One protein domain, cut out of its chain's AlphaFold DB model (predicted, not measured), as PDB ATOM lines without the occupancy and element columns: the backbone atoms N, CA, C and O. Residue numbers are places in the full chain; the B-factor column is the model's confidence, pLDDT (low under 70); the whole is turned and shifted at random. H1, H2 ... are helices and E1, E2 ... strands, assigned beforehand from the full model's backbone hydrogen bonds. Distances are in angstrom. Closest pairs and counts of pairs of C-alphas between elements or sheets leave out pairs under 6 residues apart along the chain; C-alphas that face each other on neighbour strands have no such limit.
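Overview. This is residues 393 to 540 of the 540 residues of the protein "Sulfatase-modifying factor enzyme 1" of Opitutus sp. GAS368 (UniProt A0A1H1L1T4). Two small sheets lie at opposite ends of a compact body, the hairpin E1 and E2 at one and the meander E3 E4 E5 at the other, and the last stretch, residues 519 to 540, runs back from the meander through the middle to pair with E2. The long helix H3 covers one side, its first residues grazing the meander, its stretch 455 to 459 crossing H2 and its last residues 462 to 463 meeting H1, while the short H4 grazes the meander with residues 472 to 476 and touches no other helix. The printed part has 148 residues, with H1 E1 E2 H2 H3 H4 E3 E4 E5 along it, and both sheets are antiparallel. The class is mixed, helices and strands, though only 61 residues are in named elements. The radius of gyration of the C-alphas is 14.1 A, and the spans are 40 by 33 by 27 A.

Arrangement. H1, residues 394 to 404, touches H2, residues 423 to 430, at a steep tilt of 42 degrees, opposite ways; their closest C-alphas, of Ile 397 and Leu 425, are 6.8 A apart. E1, residues 405 to 407, and E2, residues 415 to 417, form an antiparallel hairpin, with N 406 and O 416 at 2.9 A. H3, residues 449 to 463, touches H2 with residues 455 to 459 alone, about perpendicular at 77 degrees; the closest C-alphas, of Met 430 and Phe 455, are 6.5 A apart. With residues 462 to 463 alone H3 touches H1, only just about perpendicular at 70.0 degrees; the closest C-alphas, of Gln 398 and Leu 463, are 6.4 A apart. H4, residues 472 to 479, is apart from H3. E3, residues 492 to 494, E4, residues 504 to 508, and E5, residues 514 to 518, form a meander, each strand the antiparallel neighbour of the one before. N 493 and O 508 are 2.8 A apart, as are N 505 and O 517, within hydrogen-bond range. H3 and H4 are on this sheet but only graze it, with residues 449 to 453 and 472 to 476. Residues 531 to 532 pair antiparallel with residues 415 to 416 of E2 and with residues 467 to 468. Every O i to N i+4 pair is within hydrogen-bond range in H2, H3 and H4; in H1, 6 of 7 are.

Along the chain. H1 begins at C-alpha 394 (-14.862, 2.035, -7.047) and is 15.6 A long. H3, 20.8 A, begins at C-alpha 449 (0.763, -12.403, -18.759). E4 and E5 are 13.1 A each, and E5 ends at C-alpha 518 (6.965, -16.375, -22.932).

Size, cuts and confidence. The C-alphas farthest apart, of Ala 503 and Arg 540, the chain's last residue, are 41.5 A apart. The printed part has no cut. The links H2 to H3, 18 residues, and H4 to E3, 12 residues, are long. Mean pLDDT of the printed part is 88.9; residues 486 to 489 and 537 to 540 are under 70.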
ATOM      1  N   ASP A 393     -12.531   5.432  -6.015       94.81
ATOM      2  CA  ASP A 393     -12.475   5.069  -7.436       94.81
ATOM      3  C   ASP A 393     -13.453   3.939  -7.803       94.81
ATOM      4  O   ASP A 393     -13.689   3.701  -8.989       94.81
ATOM      5  N   LEU A 394     -14.036   3.234  -6.819       94.81
ATOM      6  CA  LEU A 394     -14.862   2.035  -7.047       94.81
ATOM      7  C   LEU A 394     -16.004   2.283  -8.039       94.81
ATOM      8  O   LEU A 394     -16.227   1.462  -8.926       94.81
ATOM      9  N   VAL A 395     -16.684   3.428  -7.916       93.62
ATOM     10  CA  VAL A 395     -17.770   3.836  -8.824       93.62
ATOM     11  C   VAL A 395     -17.255   3.954 -10.252       93.62
ATOM     12  O   VAL A 395     -17.769   3.295 -11.152       93.62
ATOM     13  N   GLY A 396     -16.176   4.715 -10.450       94.31
ATOM     14  CA  GLY A 396     -15.594   4.927 -11.771       94.31
ATOM     15  C   GLY A 396     -15.084   3.635 -12.412       94.31
ATOM     16  O   GLY A 396     -15.262   3.444 -13.613       94.31
ATOM     17  N   ILE A 397     -14.487   2.732 -11.624       96.25
ATOM     18  CA  ILE A 397     -14.020   1.428 -12.115       96.25
ATOM     19  C   ILE A 397     -15.207   0.556 -12.539       96.25
ATOM     20  O   ILE A 397     -15.178  -0.011 -13.636       96.25
ATOM     21  N   GLN A 398     -16.240   0.432 -11.697       95.31
ATOM     22  CA  GLN A 398     -17.408  -0.389 -12.020       95.31
ATOM     23  C   GLN A 398     -18.140   0.148 -13.249       95.31
ATOM     24  O   GLN A 398     -18.382  -0.622 -14.175       95.31
ATOM     25  N   ASP A 399     -18.439   1.446 -13.297       94.31
ATOM     26  CA  ASP A 399     -19.189   2.047 -14.402       94.31
ATOM     27  C   ASP A 399     -18.450   1.877 -15.734       94.31
ATOM     28  O   ASP A 399     -19.013   1.324 -16.680       94.31
ATOM     29  N   GLN A 400     -17.152   2.204 -15.782       94.94
ATOM     30  CA  GLN A 400     -16.339   1.986 -16.984       94.94
ATOM     31  C   GLN A 400     -16.302   0.518 -17.407       94.94
ATOM     32  O   GLN A 400     -16.286   0.220 -18.600       94.94
ATOM     33  N   THR A 401     -16.274  -0.413 -16.454       95.88
ATOM     34  CA  THR A 401     -16.232  -1.841 -16.773       95.88
ATOM     35  C   THR A 401     -17.572  -2.323 -17.318       95.88
ATOM     36  O   THR A 401     -17.606  -2.921 -18.392       95.88
ATOM     37  N   TYR A 402     -18.680  -2.042 -16.627       94.31
ATOM     38  CA  TYR A 402     -20.016  -2.470 -17.049       94.31
ATOM     39  C   TYR A 402     -20.441  -1.840 -18.379       94.31
ATOM     40  O   TYR A 402     -21.057  -2.527 -19.191       94.31
ATOM     41  N   ASP A 403     -20.034  -0.601 -18.661       93.75
ATOM     42  CA  ASP A 403     -20.265   0.045 -19.959       93.75
ATOM     43  C   ASP A 403     -19.560  -0.673 -21.118       93.75
ATOM     44  O   ASP A 403     -19.994  -0.594 -22.275       93.75
ATOM     45  N   LEU A 404     -18.456  -1.369 -20.840       93.88
ATOM     46  CA  LEU A 404     -17.681  -2.118 -21.825       93.88
ATOM     47  C   LEU A 404     -18.109  -3.583 -21.940       93.88
ATOM     48  O   LEU A 404     -17.711  -4.230 -22.904       93.88
ATOM     49  N   LEU A 405     -18.891  -4.115 -21.003       94.19
ATOM     50  CA  LEU A 405     -19.274  -5.524 -20.987       94.19
ATOM     51  C   LEU A 405     -20.442  -5.826 -21.940       94.19
ATOM     52  O   LEU A 405     -21.456  -5.129 -21.961       94.19
ATOM     53  N   LEU A 406     -20.319  -6.921 -22.690       92.69
ATOM     54  CA  LEU A 406     -21.395  -7.528 -23.474       92.69
ATOM     55  C   LEU A 406     -21.585  -8.997 -23.067       92.69
ATOM     56  O   LEU A 406     -20.601  -9.643 -22.693       92.69
ATOM     57  N   PRO A 407     -22.816  -9.545 -23.140       92.19
ATOM     58  CA  PRO A 407     -23.057 -10.963 -22.886       92.19
ATOM     59  C   PRO A 407     -22.201 -11.834 -23.803       92.19
ATOM     60  O   PRO A 407     -22.092 -11.562 -24.998       92.19
ATOM     61  N   LEU A 408     -21.593 -12.881 -23.252       89.62
ATOM     62  CA  LEU A 408     -20.769 -13.784 -24.042       89.62
ATOM     63  C   LEU A 408     -21.665 -14.698 -24.907       89.62
ATOM     64  O   LEU A 408     -22.542 -15.378 -24.363       89.62
ATOM     65  N   PRO A 409     -21.463 -14.770 -26.237       84.69
ATOM     66  CA  PRO A 409     -22.289 -15.611 -27.099       84.69
ATOM     67  C   PRO A 409     -22.229 -17.092 -26.696       84.69
ATOM     68  O   PRO A 409     -21.152 -17.675 -26.581       84.69
ATOM     69  N   GLY A 410     -23.394 -17.713 -26.483       79.50
ATOM     70  CA  GLY A 410     -23.508 -19.146 -26.183       79.50
ATOM     71  C   GLY A 410     -23.063 -19.577 -24.778       79.50
ATOM     72  O   GLY A 410     -23.040 -20.777 -24.510       79.50
ATOM     73  N   ARG A 411     -22.735 -18.640 -23.872       79.69
ATOM     74  CA  ARG A 411     -22.337 -18.940 -22.487       79.69
ATOM     75  C   ARG A 411     -22.985 -17.974 -21.493       79.69
ATOM     76  O   ARG A 411     -22.669 -16.790 -21.480       79.69
ATOM     77  N   THR A 412     -23.824 -18.500 -20.605       71.62
ATOM     78  CA  THR A 412     -24.402 -17.769 -19.467       71.62
ATOM     79  C   THR A 412     -24.196 -18.550 -18.159       71.62
ATOM     80  O   THR A 412     -24.334 -19.776 -18.167       71.62
ATOM     81  N   PRO A 413     -23.863 -17.888 -17.029       79.06
ATOM     82  CA  PRO A 413     -23.484 -16.476 -16.901       79.06
ATOM     83  C   PRO A 413     -22.086 -16.202 -17.488       79.06
ATOM     84  O   PRO A 413     -21.224 -17.083 -17.512       79.06
ATOM     85  N   GLY A 414     -21.854 -14.978 -17.963       88.31
ATOM     86  CA  GLY A 414     -20.579 -14.584 -18.561       88.31
ATOM     87  C   GLY A 414     -20.694 -13.355 -19.458       88.31
ATOM     88  O   GLY A 414     -21.550 -13.287 -20.340       88.31
ATOM     89  N   ALA A 415     -19.798 -12.397 -19.253       93.38
ATOM     90  CA  ALA A 415     -19.672 -11.210 -20.082       93.38
ATOM     91  C   ALA A 415     -18.216 -10.988 -20.490       93.38
ATOM     92  O   ALA A 415     -17.305 -11.263 -19.714       93.38
ATOM     93  N   LEU A 416     -17.997 -10.471 -21.694       94.00
ATOM     94  CA  LEU A 416     -16.678 -10.142 -22.232       94.00
ATOM     95  C   LEU A 416     -16.635  -8.652 -22.579       94.00
ATOM     96  O   LEU A 416     -17.643  -8.072 -22.984       94.00
ATOM     97  N   LEU A 417     -15.466  -8.023 -22.442       93.69
ATOM     98  CA  LEU A 417     -15.291  -6.650 -22.920       93.69
ATOM     99  C   LEU A 417     -15.499  -6.561 -24.443       93.69
ATOM    100  O   LEU A 417     -14.877  -7.283 -25.225       93.69
ATOM    101  N   LYS A 418     -16.334  -5.611 -24.868       91.75
ATOM    102  CA  LYS A 418     -16.659  -5.313 -26.272       91.75
ATOM    103  C   LYS A 418     -15.502  -4.717 -27.067       91.75
ATOM    104  O   LYS A 418     -15.572  -4.645 -28.286       91.75
ATOM    105  N   THR A 419     -14.468  -4.246 -26.382       90.62
ATOM    106  CA  THR A 419     -13.209  -3.755 -26.945       90.62
ATOM    107  C   THR A 419     -12.056  -4.325 -26.136       90.62
ATOM    108  O   THR A 419     -12.254  -4.843 -25.037       90.62
ATOM    109  N   GLY A 420     -10.834  -4.134 -26.627       91.25
ATOM    110  CA  GLY A 420      -9.650  -4.245 -25.785       91.25
ATOM    111  C   GLY A 420      -9.735  -3.439 -24.506       91.25
ATOM    112  O   GLY A 420     -10.371  -2.380 -24.493       91.25
ATOM    113  N   LEU A 421      -9.084  -3.936 -23.454       94.56
ATOM    114  CA  LEU A 421      -9.048  -3.264 -22.163       94.56
ATOM    115  C   LEU A 421      -8.439  -1.858 -22.311       94.56
ATOM    116  O   LEU A 421      -7.259  -1.764 -22.657       94.56
ATOM    117  N   PRO A 422      -9.186  -0.770 -22.046       95.06
ATOM    118  CA  PRO A 422      -8.657   0.580 -22.203       95.06
ATOM    119  C   PRO A 422      -7.536   0.892 -21.209       95.06
ATOM    120  O   PRO A 422      -7.610   0.516 -20.036       95.06
ATOM    121  N   GLN A 423      -6.530   1.651 -21.650       95.00
ATOM    122  CA  GLN A 423      -5.413   2.091 -20.807       95.00
ATOM    123  C   GLN A 423      -5.872   2.878 -19.576       95.00
ATOM    124  O   GLN A 423      -5.286   2.718 -18.509       95.00
ATOM    125  N   ALA A 424      -6.922   3.699 -19.699       94.94
ATOM    126  CA  ALA A 424      -7.498   4.423 -18.565       94.94
ATOM    127  C   ALA A 424      -8.035   3.474 -17.482       94.94
ATOM    128  O   ALA A 424      -7.726   3.663 -16.306       94.94
ATOM    129  N   LEU A 425      -8.762   2.419 -17.871       96.44
ATOM    130  CA  LEU A 425      -9.285   1.426 -16.931       96.44
ATOM    131  C   LEU A 425      -8.148   0.603 -16.305       96.44
ATOM    132  O   LEU A 425      -8.138   0.389 -15.093       96.44
ATOM    133  N   PHE A 426      -7.150   0.204 -17.103       96.81
ATOM    134  CA  PHE A 426      -5.953  -0.461 -16.581       96.81
ATOM    135  C   PHE A 426      -5.240   0.410 -15.539       96.81
ATOM    136  O   PHE A 426      -4.970  -0.055 -14.433       96.81
ATOM    137  N   ALA A 427      -4.987   1.682 -15.854       95.75
ATOM    138  CA  ALA A 427      -4.319   2.616 -14.953       95.75
ATOM    139  C   ALA A 427      -5.110   2.859 -13.661       95.75
ATOM    140  O   ALA A 427      -4.509   2.917 -12.590       95.75
ATOM    141  N   LEU A 428      -6.441   2.937 -13.744       95.06
ATOM    142  CA  LEU A 428      -7.308   3.133 -12.583       95.06
ATOM    143  C   LEU A 428      -7.258   1.927 -11.628       95.06
ATOM    144  O   LEU A 428      -7.094   2.093 -10.421       95.06
ATOM    145  N   VAL A 429      -7.291   0.701 -12.161       97.06
ATOM    146  CA  VAL A 429      -7.215  -0.534 -11.357       97.06
ATOM    147  C   VAL A 429      -5.795  -0.785 -10.829       97.06
ATOM    148  O   VAL A 429      -5.621  -1.153  -9.663       97.06
ATOM    149  N   MET A 430      -4.769  -0.575 -11.658       95.75
ATOM    150  CA  MET A 430      -3.387  -1.007 -11.393       95.75
ATOM    151  C   MET A 430      -2.468   0.091 -10.850       95.75
ATOM    152  O   MET A 430      -1.379  -0.220 -10.381       95.75
ATOM    153  N   ASN A 431      -2.894   1.357 -10.873       92.75
ATOM    154  CA  ASN A 431      -2.074   2.537 -10.561       92.75
ATOM    155  C   ASN A 431      -0.854   2.760 -11.471       92.75
ATOM    156  O   ASN A 431       0.086   3.452 -11.091       92.75
ATOM    157  N   GLN A 432      -0.838   2.153 -12.655       93.19
ATOM    158  CA  GLN A 432       0.259   2.266 -13.611       93.19
ATOM    159  C   GLN A 432      -0.266   2.065 -15.027       93.19
ATOM    160  O   GLN A 432      -1.227   1.326 -15.227       93.19
ATOM    161  N   ASN A 433       0.389   2.668 -16.015       93.38
ATOM    162  CA  ASN A 433       0.125   2.395 -17.423       93.38
ATOM    163  C   ASN A 433       1.414   1.869 -18.083       93.38
ATOM    164  O   ASN A 433       2.335   2.656 -18.297       93.38
ATOM    165  N   PRO A 434       1.511   0.561 -18.379       91.81
ATOM    166  CA  PRO A 434       2.699  -0.032 -18.993       91.81
ATOM    167  C   PRO A 434       2.771   0.207 -20.507       91.81
ATOM    168  O   PRO A 434       3.793  -0.100 -21.122       91.81
ATOM    169  N   SER A 435       1.703   0.734 -21.117       91.81
ATOM    170  CA  SER A 435       1.601   0.871 -22.565       91.81
ATOM    171  C   SER A 435       2.612   1.856 -23.124       91.81
ATOM    172  O   SER A 435       2.774   2.977 -22.640       91.81
ATOM    173  N   ARG A 436       3.275   1.440 -24.200       89.06
ATOM    174  CA  ARG A 436       4.256   2.272 -24.902       89.06
ATOM    175  C   ARG A 436       3.596   3.226 -25.889       89.06
ATOM    176  O   ARG A 436       4.235   4.203 -26.276       89.06
ATOM    177  N   ASN A 437       2.357   2.954 -26.304       86.94
ATOM    178  CA  ASN A 437       1.585   3.842 -27.163       86.94
ATOM    179  C   ASN A 437       0.482   4.553 -26.357       86.94
ATOM    180  O   ASN A 437      -0.626   4.024 -26.243       86.94
ATOM    181  N   PRO A 438       0.745   5.744 -25.792       87.38
ATOM    182  CA  PRO A 438      -0.169   6.365 -24.844       87.38
ATOM    183  C   PRO A 438      -1.495   6.758 -25.503       87.38
ATOM    184  O   PRO A 438      -1.540   7.282 -26.620       87.38
ATOM    185  N   GLY A 439      -2.592   6.517 -24.792       90.69
ATOM    186  CA  GLY A 439      -3.909   7.050 -25.120       90.69
ATOM    187  C   GLY A 439      -4.986   6.437 -24.225       90.69
ATOM    188  O   GLY A 439      -5.121   5.218 -24.218       90.69
ATOM    189  N   PRO A 440      -5.797   7.232 -23.506       89.94
ATOM    190  CA  PRO A 440      -6.691   6.715 -22.463       89.94
ATOM    191  C   PRO A 440      -7.727   5.706 -22.980       89.94
ATOM    192  O   PRO A 440      -8.010   4.718 -22.308       89.94
ATOM    193  N   ALA A 441      -8.252   5.924 -24.190       90.25
ATOM    194  CA  ALA A 441      -9.212   5.035 -24.846       90.25
ATOM    195  C   ALA A 441      -8.559   3.936 -25.707       90.25
ATOM    196  O   ALA A 441      -9.265   3.108 -26.283       90.25
ATOM    197  N   ARG A 442      -7.226   3.936 -25.849       91.31
ATOM    198  CA  ARG A 442      -6.523   2.887 -26.596       91.31
ATOM    199  C   ARG A 442      -6.473   1.612 -25.756       91.31
ATOM    200  O   ARG A 442      -6.415   1.717 -24.529       91.31
ATOM    201  N   PRO A 443      -6.473   0.427 -26.384       93.06
ATOM    202  CA  PRO A 443      -6.208  -0.803 -25.660       93.06
ATOM    203  C   PRO A 443      -4.843  -0.750 -24.969       93.06
ATOM    204  O   PRO A 443      -3.900  -0.121 -25.464       93.06
ATOM    205  N   VAL A 444      -4.743  -1.407 -23.820       94.31
ATOM    206  CA  VAL A 444      -3.478  -1.574 -23.116       94.31
ATOM    207  C   VAL A 444      -2.560  -2.509 -23.914       94.31
ATOM    208  O   VAL A 444      -2.974  -3.581 -24.353       94.31
ATOM    209  N   ASP A 445      -1.317  -2.080 -24.109       92.12
ATOM    210  CA  ASP A 445      -0.218  -2.839 -24.713       92.12
ATOM    211  C   ASP A 445       0.954  -3.003 -23.730       92.12
ATOM    212  O   ASP A 445       0.957  -2.402 -22.649       92.12
ATOM    213  N   SER A 446       1.969  -3.787 -24.115       92.81
ATOM    214  CA  SER A 446       3.217  -3.978 -23.357       92.81
ATOM    215  C   SER A 446       3.011  -4.555 -21.950       92.81
ATOM    216  O   SER A 446       3.849  -4.365 -21.067       92.81
ATOM    217  N   VAL A 447       1.909  -5.285 -21.760       93.88
ATOM    218  CA  VAL A 447       1.553  -6.002 -20.529       93.88
ATOM    219  C   VAL A 447       2.016  -7.446 -20.655       93.88
ATOM    220  O   VAL A 447       1.740  -8.091 -21.669       93.88
ATOM    221  N   ASN A 448       2.688  -7.970 -19.633       94.50
ATOM    222  CA  ASN A 448       3.006  -9.396 -19.584       94.50
ATOM    223  C   ASN A 448       1.826 -10.219 -19.029       94.50
ATOM    224  O   ASN A 448       0.875  -9.686 -18.454       94.50
ATOM    225  N   HIS A 449       1.878 -11.543 -19.168       94.38
ATOM    226  CA  HIS A 449       0.763 -12.403 -18.759       94.38
ATOM    227  C   HIS A 449       0.456 -12.317 -17.247       94.38
ATOM    228  O   HIS A 449      -0.704 -12.380 -16.836       94.38
ATOM    229  N   ALA A 450       1.480 -12.146 -16.402       93.94
ATOM    230  CA  ALA A 450       1.299 -12.019 -14.954       93.94
ATOM    231  C   ALA A 450       0.571 -10.718 -14.573       93.94
ATOM    232  O   ALA A 450      -0.340 -10.747 -13.749       93.94
ATOM    233  N   GLU A 451       0.910  -9.600 -15.213       96.06
ATOM    234  CA  GLU A 451       0.240  -8.308 -15.035       96.06
ATOM    235  C   GLU A 451      -1.214  -8.347 -15.514       96.06
ATOM    236  O   GLU A 451      -2.089  -7.778 -14.863       96.06
ATOM    237  N   ALA A 452      -1.491  -9.049 -16.616       95.94
ATOM    238  CA  ALA A 452      -2.852  -9.231 -17.115       95.94
ATOM    239  C   ALA A 452      -3.707 -10.056 -16.134       95.94
ATOM    240  O   ALA A 452      -4.851  -9.697 -15.842       95.94
ATOM    241  N   LYS A 453      -3.139 -11.123 -15.553       95.81
ATOM    242  CA  LYS A 453      -3.786 -11.892 -14.478       95.81
ATOM    243  C   LYS A 453      -4.001 -11.073 -13.208       95.81
ATOM    244  O   LYS A 453      -5.060 -11.182 -12.596       95.81
ATOM    245  N   GLU A 454      -3.021 -10.269 -12.817       96.56
ATOM    246  CA  GLU A 454      -3.123  -9.409 -11.639       96.56
ATOM    247  C   GLU A 454      -4.203  -8.335 -11.818       96.56
ATOM    248  O   GLU A 454      -4.999  -8.100 -10.907       96.56
ATOM    249  N   PHE A 455      -4.304  -7.753 -13.018       97.88
ATOM    250  CA  PHE A 455      -5.416  -6.878 -13.376       97.88
ATOM    251  C   PHE A 455      -6.754  -7.606 -13.230       97.88
ATOM    252  O   PHE A 455      -7.660  -7.072 -12.594       97.88
ATOM    253  N   CYS A 456      -6.876  -8.827 -13.770       97.88
ATOM    254  CA  CYS A 456      -8.100  -9.620 -13.632       97.88
ATOM    255  C   CYS A 456      -8.458  -9.831 -12.156       97.88
ATOM    256  O   CYS A 456      -9.593  -9.587 -11.764       97.88
ATOM    257  N   ARG A 457      -7.486 -10.204 -11.319       97.56
ATOM    258  CA  ARG A 457      -7.690 -10.424  -9.881       97.56
ATOM    259  C   ARG A 457      -8.222  -9.173  -9.174       97.56
ATOM    260  O   ARG A 457      -9.265  -9.237  -8.527       97.56
ATOM    261  N   ARG A 458      -7.557  -8.027  -9.351       98.19
ATOM    262  CA  ARG A 458      -7.957  -6.751  -8.727       98.19
ATOM    263  C   ARG A 458      -9.287  -6.234  -9.246       98.19
ATOM    264  O   ARG A 458     -10.107  -5.770  -8.459       98.19
ATOM    265  N   LEU A 459      -9.526  -6.340 -10.553       98.12
ATOM    266  CA  LEU A 459     -10.820  -5.995 -11.126       98.12
ATOM    267  C   LEU A 459     -11.915  -6.897 -10.541       98.12
ATOM    268  O   LEU A 459     -12.968  -6.396 -10.165       98.12
ATOM    269  N   GLY A 460     -11.656  -8.195 -10.380       97.38
ATOM    270  CA  GLY A 460     -12.592  -9.122  -9.746       97.38
ATOM    271  C   GLY A 460     -12.953  -8.737  -8.315       97.38
ATOM    272  O   GLY A 460     -14.127  -8.798  -7.945       97.38
ATOM    273  N   TRP A 461     -11.990  -8.234  -7.541       97.81
ATOM    274  CA  TRP A 461     -12.271  -7.667  -6.223       97.81
ATOM    275  C   TRP A 461     -13.213  -6.465  -6.295       97.81
ATOM    276  O   TRP A 461     -14.176  -6.424  -5.539       97.81
ATOM    277  N   VAL A 462     -12.985  -5.521  -7.217       97.75
ATOM    278  CA  VAL A 462     -13.842  -4.329  -7.377       97.75
ATOM    279  C   VAL A 462     -15.248  -4.692  -7.851       97.75
ATOM    280  O   VAL A 462     -16.218  -4.058  -7.438       97.75
ATOM    281  N   LEU A 463     -15.383  -5.700  -8.712       96.38
ATOM    282  CA  LEU A 463     -16.683  -6.143  -9.225       96.38
ATOM    283  C   LEU A 463     -17.417  -7.092  -8.267       96.38
ATOM    284  O   LEU A 463     -18.587  -7.385  -8.492       96.38
ATOM    285  N   GLY A 464     -16.746  -7.626  -7.241       95.56
ATOM    286  CA  GLY A 464     -17.287  -8.715  -6.425       95.56
ATOM    287  C   GLY A 464     -17.619  -9.972  -7.247       95.56
ATOM    288  O   GLY A 464     -18.565 -10.697  -6.929       95.56
ATOM    289  N   ALA A 465     -16.888 -10.208  -8.342       94.75
ATOM    290  CA  ALA A 465     -17.142 -11.278  -9.305       94.75
ATOM    291  C   ALA A 465     -15.833 -11.906  -9.798       94.75
ATOM    292  O   ALA A 465     -14.784 -11.263  -9.801       94.75
ATOM    293  N   ALA A 466     -15.888 -13.161 -10.250       95.00
ATOM    294  CA  ALA A 466     -14.726 -13.792 -10.859       95.00
ATOM    295  C   ALA A 466     -14.412 -13.123 -12.204       95.00
ATOM    296  O   ALA A 466     -15.284 -12.979 -13.065       95.00
ATOM    297  N   VAL A 467     -13.158 -12.708 -12.369       96.81
ATOM    298  CA  VAL A 467     -12.648 -12.069 -13.583       96.81
ATOM    299  C   VAL A 467     -11.403 -12.812 -14.027       96.81
ATOM    300  O   VAL A 467     -10.520 -13.113 -13.222       96.81
ATOM    301  N   ARG A 468     -11.327 -13.118 -15.319       96.00
ATOM    302  CA  ARG A 468     -10.233 -13.897 -15.900       96.00
ATOM    303  C   ARG A 468      -9.944 -13.478 -17.332       96.00
ATOM    304  O   ARG A 468     -10.739 -12.790 -17.970       96.00
ATOM    305  N   LEU A 469      -8.825 -13.963 -17.853       96.19
ATOM    306  CA  LEU A 469      -8.556 -13.913 -19.284       96.19
ATOM    307  C   LEU A 469      -9.561 -14.807 -20.050       96.19
ATOM    308  O   LEU A 469     -10.016 -15.827 -19.508       96.19
ATOM    309  N   PRO A 470      -9.938 -14.431 -21.282       94.06
ATOM    310  CA  PRO A 470     -10.798 -15.242 -22.138       94.06
ATOM    311  C   PRO A 470     -10.077 -16.504 -22.618       94.06
ATOM    312  O   PRO A 470      -8.850 -16.539 -22.710       94.06
ATOM    313  N   THR A 471     -10.836 -17.539 -22.967       92.44
ATOM    314  CA  THR A 471     -10.300 -18.682 -23.717       92.44
ATOM    315  C   THR A 471     -10.316 -18.411 -25.223       92.44
ATOM    316  O   THR A 471     -11.038 -17.539 -25.716       92.44
ATOM    317  N   ALA A 472      -9.565 -19.201 -25.996       89.62
ATOM    318  CA  ALA A 472      -9.566 -19.089 -27.458       89.62
ATOM    319  C   ALA A 472     -10.955 -19.327 -28.075       89.62
ATOM    320  O   ALA A 472     -11.283 -18.775 -29.127       89.62
ATOM    321  N   ALA A 473     -11.767 -20.192 -27.461       89.19
ATOM    322  CA  ALA A 473     -13.133 -20.446 -27.906       89.19
ATOM    323  C   ALA A 473     -14.027 -19.215 -27.690       89.19
ATOM    324  O   ALA A 473     -14.781 -18.846 -28.586       89.19
ATOM    325  N   GLU A 474     -13.889 -18.544 -26.545       90.94
ATOM    326  CA  GLU A 474     -14.655 -17.339 -26.208       90.94
ATOM    327  C   GLU A 474     -14.303 -16.163 -27.122       90.94
ATOM    328  O   GLU A 474     -15.205 -15.499 -27.629       90.94
ATOM    329  N   CYS A 475     -13.014 -15.946 -27.412       89.25
ATOM    330  CA  CYS A 475     -12.594 -14.910 -28.360       89.25
ATOM    331  C   CYS A 475     -13.119 -15.176 -29.780       89.25
ATOM    332  O   CYS A 475     -13.563 -14.244 -30.449       89.25
ATOM    333  N   ARG A 476     -13.112 -16.437 -30.241       87.31
ATOM    334  CA  ARG A 476     -13.658 -16.810 -31.561       87.31
ATOM    335  C   ARG A 476     -15.173 -16.638 -31.633       87.31
ATOM    336  O   ARG A 476     -15.669 -16.153 -32.644       87.31
ATOM    337  N   ALA A 477     -15.890 -17.003 -30.572       86.50
ATOM    338  CA  ALA A 477     -17.330 -16.784 -30.481       86.50
ATOM    339  C   ALA A 477     -17.669 -15.285 -30.525       86.50
ATOM    340  O   ALA A 477     -18.555 -14.883 -31.272       86.50
ATOM    341  N   ALA A 478     -16.916 -14.457 -29.793       87.50
ATOM    342  CA  ALA A 478     -17.084 -13.007 -29.798       87.50
ATOM    343  C   ALA A 478     -16.754 -12.369 -31.157       87.50
ATOM    344  O   ALA A 478     -17.462 -11.468 -31.583       87.50
ATOM    345  N   ALA A 479     -15.728 -12.850 -31.868       84.38
ATOM    346  CA  ALA A 479     -15.369 -12.344 -33.199       84.38
ATOM    347  C   ALA A 479     -16.460 -12.582 -34.266       84.38
ATOM    348  O   ALA A 479     -16.496 -11.885 -35.276       84.38
ATOM    349  N   GLY A 480     -17.346 -13.561 -34.053       82.06
ATOM    350  CA  GLY A 480     -18.498 -13.813 -34.921       82.06
ATOM    351  C   GLY A 480     -19.679 -12.858 -34.706       82.06
ATOM    352  O   GLY A 480     -20.611 -12.870 -35.507       82.06
ATOM    353  N   ASP A 481     -19.656 -12.044 -33.647       83.88
ATOM    354  CA  ASP A 481     -20.719 -11.101 -33.299       83.88
ATOM    355  C   ASP A 481     -20.256  -9.653 -33.571       83.88
ATOM    356  O   ASP A 481     -19.300  -9.183 -32.947       83.88
ATOM    357  N   PRO A 482     -20.933  -8.901 -34.465       83.19
ATOM    358  CA  PRO A 482     -20.506  -7.560 -34.878       83.19
ATOM    359  C   PRO A 482     -20.568  -6.509 -33.758       83.19
ATOM    360  O   PRO A 482     -20.095  -5.385 -33.939       83.19
ATOM    361  N   THR A 483     -21.178  -6.829 -32.612       85.94
ATOM    362  CA  THR A 483     -21.207  -5.940 -31.442       85.94
ATOM    363  C   THR A 483     -19.870  -5.895 -30.702       85.94
ATOM    364  O   THR A 483     -19.554  -4.878 -30.074       85.94
ATOM    365  N   PHE A 484     -19.055  -6.949 -30.820       84.50
ATOM    366  CA  PHE A 484     -17.679  -6.956 -30.345       84.50
ATOM    367  C   PHE A 484     -16.780  -6.313 -31.396       84.50
ATOM    368  O   PHE A 484     -16.756  -6.694 -32.562       84.50
ATOM    369  N   LYS A 485     -16.014  -5.312 -30.973       79.25
ATOM    370  CA  LYS A 485     -15.008  -4.668 -31.810       79.25
ATOM    371  C   LYS A 485     -13.684  -5.396 -31.644       79.25
ATOM    372  O   LYS A 485     -13.281  -5.699 -30.517       79.25
ATOM    373  N   ASP A 486     -12.977  -5.577 -32.753       68.75
ATOM    374  CA  ASP A 486     -11.582  -5.999 -32.725       68.75
ATOM    375  C   ASP A 486     -10.741  -5.054 -31.855       68.75
ATOM    376  O   ASP A 486     -11.041  -3.860 -31.702       68.75
ATOM    377  N   MET A 487      -9.655  -5.582 -31.290       63.47
ATOM    378  CA  MET A 487      -8.639  -4.774 -30.616       63.47
ATOM    379  C   MET A 487      -8.138  -3.689 -31.578       63.47
ATOM    380  O   MET A 487      -7.416  -3.969 -32.539       63.47
ATOM    381  N   ALA A 488      -8.510  -2.431 -31.321       52.53
ATOM    382  CA  ALA A 488      -8.064  -1.300 -32.123       52.53
ATOM    383  C   ALA A 488      -6.524  -1.264 -32.166       52.53
ATOM    384  O   ALA A 488      -5.881  -1.091 -31.133       52.53
ATOM    385  N   GLY A 489      -5.940  -1.431 -33.360       58.06
ATOM    386  CA  GLY A 489      -4.487  -1.399 -33.577       58.06
ATOM    387  C   GLY A 489      -3.814  -2.739 -33.905       58.06
ATOM    388  O   GLY A 489      -2.592  -2.755 -34.013       58.06
ATOM    389  N   GLY A 490      -4.563  -3.836 -34.084       71.38
ATOM    390  CA  GLY A 490      -3.984  -5.123 -34.501       71.38
ATOM    391  C   GLY A 490      -3.156  -5.792 -33.402       71.38
ATOM    392  O   GLY A 490      -2.114  -6.380 -33.675       71.38
ATOM    393  N   LEU A 491      -3.590  -5.658 -32.150       82.94
ATOM    394  CA  LEU A 491      -2.959  -6.327 -31.017       82.94
ATOM    395  C   LEU A 491      -3.438  -7.780 -30.927       82.94
ATOM    396  O   LEU A 491      -4.620  -8.053 -31.124       82.94
ATOM    397  N   GLY A 492      -2.532  -8.689 -30.578       87.50
ATOM    398  CA  GLY A 492      -2.879 -10.014 -30.088       87.50
ATOM    399  C   GLY A 492      -3.441  -9.968 -28.667       87.50
ATOM    400  O   GLY A 492      -3.259  -8.986 -27.942       87.50
ATOM    401  N   GLU A 493      -4.121 -11.035 -28.262       90.50
ATOM    402  CA  GLU A 493      -4.820 -11.128 -26.980       90.50
ATOM    403  C   GLU A 493      -4.242 -12.233 -26.103       90.50
ATOM    404  O   GLU A 493      -4.202 -13.392 -26.518       90.50
ATOM    405  N   TRP A 494      -3.841 -11.892 -24.875       94.56
ATOM    406  CA  TRP A 494      -3.536 -12.899 -23.861       94.56
ATOM    407  C   TRP A 494      -4.774 -13.737 -23.543       94.56
ATOM    408  O   TRP A 494      -5.839 -13.197 -23.233       94.56
ATOM    409  N   LEU A 495      -4.604 -15.057 -23.567       94.06
ATOM    410  CA  LEU A 495      -5.657 -16.020 -23.272       94.06
ATOM    411  C   LEU A 495      -5.405 -16.741 -21.945       94.06
ATOM    412  O   LEU A 495      -4.275 -16.846 -21.466       94.06
ATOM    413  N   ALA A 496      -6.472 -17.286 -21.364       91.69
ATOM    414  CA  ALA A 496      -6.355 -18.244 -20.278       91.69
ATOM    415  C   ALA A 496      -5.678 -19.536 -20.789       91.69
ATOM    416  O   ALA A 496      -6.099 -20.071 -21.817       91.69
ATOM    417  N   PRO A 497      -4.653 -20.059 -20.093       84.88
ATOM    418  CA  PRO A 497      -4.001 -21.300 -20.492       84.88
ATOM    419  C   PRO A 497      -4.920 -22.506 -20.240       84.88
ATOM    420  O   PRO A 497      -5.405 -22.690 -19.125       84.88
ATOM    421  N   GLU A 498      -5.119 -23.353 -21.252       76.38
ATOM    422  CA  GLU A 498      -5.880 -24.619 -21.161       76.38
ATOM    423  C   GLU A 498      -4.967 -25.842 -20.883       76.38
ATOM    424  O   GLU A 498      -5.405 -26.988 -20.929       76.38
ATOM    425  N   GLY A 499      -3.684 -25.598 -20.590       72.12
ATOM    426  CA  GLY A 499      -2.607 -26.588 -20.456       72.12
ATOM    427  C   GLY A 499      -1.300 -26.050 -21.061       72.12
ATOM    428  O   GLY A 499      -1.272 -24.908 -21.510       72.12
ATOM    429  N   GLY A 500      -0.223 -26.846 -21.076       70.88
ATOM    430  CA  GLY A 500       1.041 -26.492 -21.752       70.88
ATOM    431  C   GLY A 500       2.213 -26.127 -20.830       70.88
ATOM    432  O   GLY A 500       2.186 -26.399 -19.629       70.88
ATOM    433  N   ASP A 501       3.271 -25.556 -21.415       81.56
ATOM    434  CA  ASP A 501       4.510 -25.188 -20.719       81.56
ATOM    435  C   ASP A 501       4.247 -24.069 -19.684       81.56
ATOM    436  O   ASP A 501       3.698 -23.020 -20.033       81.56
ATOM    437  N   PRO A 502       4.630 -24.235 -18.401       85.19
ATOM    438  CA  PRO A 502       4.481 -23.184 -17.395       85.19
ATOM    439  C   PRO A 502       5.247 -21.887 -17.719       85.19
ATOM    440  O   PRO A 502       4.914 -20.847 -17.139       85.19
ATOM    441  N   ALA A 503       6.243 -21.924 -18.610       90.12
ATOM    442  CA  ALA A 503       7.021 -20.765 -19.042       90.12
ATOM    443  C   ALA A 503       6.324 -19.923 -20.126       90.12
ATOM    444  O   ALA A 503       6.630 -18.729 -20.255       90.12
ATOM    445  N   THR A 504       5.371 -20.492 -20.870       92.25
ATOM    446  CA  THR A 504       4.648 -19.801 -21.947       92.25
ATOM    447  C   THR A 504       3.173 -19.586 -21.610       92.25
ATOM    448  O   THR A 504       2.625 -20.108 -20.630       92.25
ATOM    449  N   ALA A 505       2.543 -18.689 -22.355       92.00
ATOM    450  CA  ALA A 505       1.108 -18.492 -22.354       92.00
ATOM    451  C   ALA A 505       0.612 -18.245 -23.788       92.00
ATOM    452  O   ALA A 505       1.316 -17.604 -24.581       92.00
ATOM    453  N   PRO A 506      -0.606 -18.710 -24.107       94.00
ATOM    454  CA  PRO A 506      -1.189 -18.537 -25.425       94.00
ATOM    455  C   PRO A 506      -1.591 -17.080 -25.679       94.00
ATOM    456  O   PRO A 506      -2.239 -16.428 -24.853       94.00
ATOM    457  N   VAL A 507      -1.241 -16.594 -26.868       93.12
ATOM    458  CA  VAL A 507      -1.675 -15.311 -27.424       93.12
ATOM    459  C   VAL A 507      -2.458 -15.575 -28.704       93.12
ATOM    460  O   VAL A 507      -1.947 -16.215 -29.623       93.12
ATOM    461  N   LEU A 508      -3.687 -15.069 -28.790       91.44
ATOM    462  CA  LEU A 508      -4.444 -15.043 -30.041       91.44
ATOM    463  C   LEU A 508      -3.940 -13.879 -30.893       91.44
ATOM    464  O   LEU A 508      -4.186 -12.727 -30.543       91.44
ATOM    465  N   ILE A 509      -3.228 -14.151 -31.983       89.06
ATOM    466  CA  ILE A 509      -2.691 -13.096 -32.853       89.06
ATOM    467  C   ILE A 509      -3.722 -12.635 -33.900       89.06
ATOM    468  O   ILE A 509      -4.645 -13.388 -34.239       89.06
ATOM    469  N   PRO A 510      -3.584 -11.408 -34.446       79.75
ATOM    470  CA  PRO A 510      -4.424 -10.938 -35.544       79.75
ATOM    471  C   PRO A 510      -4.362 -11.918 -36.722       79.75
ATOM    472  O   PRO A 510      -3.284 -12.210 -37.235       79.75
ATOM    473  N   GLY A 511      -5.514 -12.455 -37.126       74.75
ATOM    474  CA  GLY A 511      -5.608 -13.566 -38.084       74.75
ATOM    475  C   GLY A 511      -6.134 -14.875 -37.483       74.75
ATOM    476  O   GLY A 511      -6.434 -15.803 -38.227       74.75
ATOM    477  N   GLY A 512      -6.309 -14.941 -36.157       80.38
ATOM    478  CA  GLY A 512      -7.059 -16.009 -35.485       80.38
ATOM    479  C   GLY A 512      -6.244 -17.250 -35.108       80.38
ATOM    480  O   GLY A 512      -6.816 -18.229 -34.629       80.38
ATOM    481  N   THR A 513      -4.924 -17.225 -35.300       88.06
ATOM    482  CA  THR A 513      -4.011 -18.289 -34.865       88.06
ATOM    483  C   THR A 513      -3.534 -18.058 -33.430       88.06
ATOM    484  O   THR A 513      -3.461 -16.926 -32.953       88.06
ATOM    485  N   ILE A 514      -3.230 -19.144 -32.717       90.44
ATOM    486  CA  ILE A 514      -2.702 -19.096 -31.348       90.44
ATOM    487  C   ILE A 514      -1.187 -19.270 -31.408       90.44
ATOM    488  O   ILE A 514      -0.694 -20.194 -32.056       90.44
ATOM    489  N   GLN A 515      -0.465 -18.397 -30.715       91.38
ATOM    490  CA  GLN A 515       0.981 -18.454 -30.566       91.38
ATOM    491  C   GLN A 515       1.359 -18.592 -29.089       91.38
ATOM    492  O   GLN A 515       0.940 -17.789 -28.256       91.38
ATOM    493  N   GLU A 516       2.209 -19.567 -28.774       92.56
ATOM    494  CA  GLU A 516       2.836 -19.670 -27.456       92.56
ATOM    495  C   GLU A 516       3.904 -18.588 -27.295       92.56
ATOM    496  O   GLU A 516       4.842 -18.489 -28.090       92.56
ATOM    497  N   THR A 517       3.748 -17.759 -26.268       91.56
ATOM    498  CA  THR A 517       4.626 -16.616 -25.995       91.56
ATOM    499  C   THR A 517       5.166 -16.717 -24.568       91.56
ATOM    500  O   THR A 517       4.405 -17.083 -23.672       91.56
ATOM    501  N   PRO A 518       6.445 -16.395 -24.297       93.44
ATOM    502  CA  PRO A 518       6.965 -16.375 -22.932       93.44
ATOM    503  C   PRO A 518       6.109 -15.495 -22.014       93.44
ATOM    504  O   PRO A 518       5.770 -14.365 -22.362       93.44
ATOM    505  N   ARG A 519       5.788 -15.968 -20.805       90.44
ATOM    506  CA  ARG A 519       4.931 -15.219 -19.860       90.44
ATOM    507  C   ARG A 519       5.509 -13.878 -19.420       90.44
ATOM    508  O   ARG A 519       4.761 -13.022 -18.956       90.44
ATOM    509  N   THR A 520       6.825 -13.719 -19.531       91.69
ATOM    510  CA  THR A 520       7.566 -12.494 -19.210       91.69
ATOM    511  C   THR A 520       7.589 -11.488 -20.359       91.69
ATOM    512  O   THR A 520       8.027 -10.357 -20.153       91.69
ATOM    513  N   GLU A 521       7.146 -11.883 -21.555       91.44
ATOM    514  CA  GLU A 521       7.171 -11.039 -22.747       91.44
ATOM    515  C   GLU A 521       6.290  -9.800 -22.554       91.44
ATOM    516  O   GLU A 521       5.134  -9.890 -22.137       91.44
ATOM    517  N   ARG A 522       6.840  -8.631 -22.890       92.25
ATOM    518  CA  ARG A 522       6.118  -7.352 -22.914       92.25
ATOM    519  C   ARG A 522       6.138  -6.793 -24.328       92.25
ATOM    520  O   ARG A 522       6.979  -5.959 -24.669       92.25
ATOM    521  N   SER A 523       5.198  -7.253 -25.145       85.69
ATOM    522  CA  SER A 523       5.097  -6.832 -26.539       85.69
ATOM    523  C   SER A 523       4.189  -5.616 -26.718       85.69
ATOM    524  O   SER A 523       3.089  -5.544 -26.171       85.69
ATOM    525  N   ARG A 524       4.613  -4.694 -27.590       84.94
ATOM    526  CA  ARG A 524       3.782  -3.581 -28.090       84.94
ATOM    527  C   ARG A 524       2.584  -4.049 -28.910       84.94
ATOM    528  O   ARG A 524       1.702  -3.250 -29.193       84.94
ATOM    529  N   THR A 525       2.593  -5.308 -29.335       86.50
ATOM    530  CA  THR A 525       1.557  -5.910 -30.169       86.50
ATOM    531  C   THR A 525       0.666  -6.862 -29.385       86.50
ATOM    532  O   THR A 525      -0.088  -7.593 -30.011       86.50
ATOM    533  N   THR A 526       0.742  -6.890 -28.051       89.81
ATOM    534  CA  THR A 526      -0.079  -7.786 -27.226       89.81
ATOM    535  C   THR A 526      -0.795  -6.995 -26.139       89.81
ATOM    536  O   THR A 526      -0.167  -6.283 -25.353       89.81
ATOM    537  N   GLY A 527      -2.116  -7.137 -26.107       92.00
ATOM    538  CA  GLY A 527      -2.995  -6.649 -25.055       92.00
ATOM    539  C   GLY A 527      -3.903  -7.776 -24.570       92.00
ATOM    540  O   GLY A 527      -3.556  -8.953 -24.677       92.00
ATOM    541  N   PHE A 528      -5.062  -7.435 -24.009       94.06
ATOM    542  CA  PHE A 528      -6.038  -8.436 -23.583       94.06
ATOM    543  C   PHE A 528      -7.446  -7.860 -23.406       94.06
ATOM    544  O   PHE A 528      -7.653  -6.646 -23.298       94.06
ATOM    545  N   ARG A 529      -8.410  -8.777 -23.353       94.06
ATOM    546  CA  ARG A 529      -9.767  -8.564 -22.844       94.06
ATOM    547  C   ARG A 529      -9.946  -9.376 -21.568       94.06
ATOM    548  O   ARG A 529      -9.119 -10.226 -21.250       94.06
ATOM    549  N   VAL A 530     -11.027  -9.118 -20.842       95.81
ATOM    550  CA  VAL A 530     -11.381  -9.906 -19.659       95.81
ATOM    551  C   VAL A 530     -12.790 -10.448 -19.780       95.81
ATOM    552  O   VAL A 530     -13.679  -9.780 -20.314       95.81
ATOM    553  N   VAL A 531     -12.970 -11.655 -19.261       95.25
ATOM    554  CA  VAL A 531     -14.269 -12.271 -19.022       95.25
ATOM    555  C   VAL A 531     -14.634 -12.057 -17.563       95.25
ATOM    556  O   VAL A 531     -13.810 -12.280 -16.676       95.25
ATOM    557  N   VAL A 532     -15.873 -11.644 -17.331       95.56
ATOM    558  CA  VAL A 532     -16.458 -11.421 -16.013       95.56
ATOM    559  C   VAL A 532     -17.626 -12.389 -15.838       95.56
ATOM    560  O   VAL A 532     -18.534 -12.438 -16.670       95.56
ATOM    561  N   GLU A 533     -17.629 -13.159 -14.753       92.94
ATOM    562  CA  GLU A 533     -18.687 -14.129 -14.435       92.94
ATOM    563  C   GLU A 533     -19.892 -13.444 -13.773       92.94
ATOM    564  O   GLU A 533     -20.197 -13.611 -12.588       92.94
ATOM    565  N   VAL A 534     -20.576 -12.626 -14.571       88.75
ATOM    566  CA  VAL A 534     -21.796 -11.904 -14.201       88.75
ATOM    567  C   VAL A 534     -22.922 -12.236 -15.167       88.75
ATOM    568  O   VAL A 534     -22.706 -12.460 -16.360       88.75
ATOM    569  N   ASP A 535     -24.141 -12.248 -14.641       82.12
ATOM    570  CA  ASP A 535     -25.348 -12.281 -15.451       82.12
ATOM    571  C   ASP A 535     -25.817 -10.840 -15.696       82.12
ATOM    572  O   ASP A 535     -26.444 -10.213 -14.839       82.12
ATOM    573  N   LEU A 536     -25.462 -10.300 -16.867       81.56
ATOM    574  CA  LEU A 536     -25.868  -8.954 -17.287       81.56
ATOM    575  C   LEU A 536     -27.374  -8.835 -17.557       81.56
ATOM    576  O   LEU A 536     -27.890  -7.721 -17.620       81.56
ATOM    577  N   LEU A 537     -28.072  -9.956 -17.765       67.81
ATOM    578  CA  LEU A 537     -29.507  -9.971 -18.053       67.81
ATOM    579  C   LEU A 537     -30.329  -9.980 -16.762       67.81
ATOM    580  O   LEU A 537     -31.401  -9.390 -16.735       67.81
ATOM    581  N   ALA A 538     -29.807 -10.579 -15.689       60.69
ATOM    582  CA  ALA A 538     -30.424 -10.548 -14.360       60.69
ATOM    583  C   ALA A 538     -30.174  -9.240 -13.576       60.69
ATOM    584  O   ALA A 538     -30.786  -9.028 -12.533       60.69
ATOM    585  N   THR A 539     -29.260  -8.380 -14.041       52.47
ATOM    586  CA  THR A 539     -28.888  -7.100 -13.400       52.47
ATOM    587  C   THR A 539     -29.530  -5.863 -14.047       52.47
ATOM    588  O   THR A 539     -29.200  -4.743 -13.656       52.47
ATOM    589  N   ARG A 540     -30.430  -6.051 -15.022       43.12
ATOM    590  CA  ARG A 540     -31.176  -4.983 -15.707       43.12
ATOM    591  C   ARG A 540     -32.618  -4.869 -15.245       43.12
ATOM    592  O   ARG A 540     -33.220  -5.921 -14.946       43.12
TER     593      ARG A 540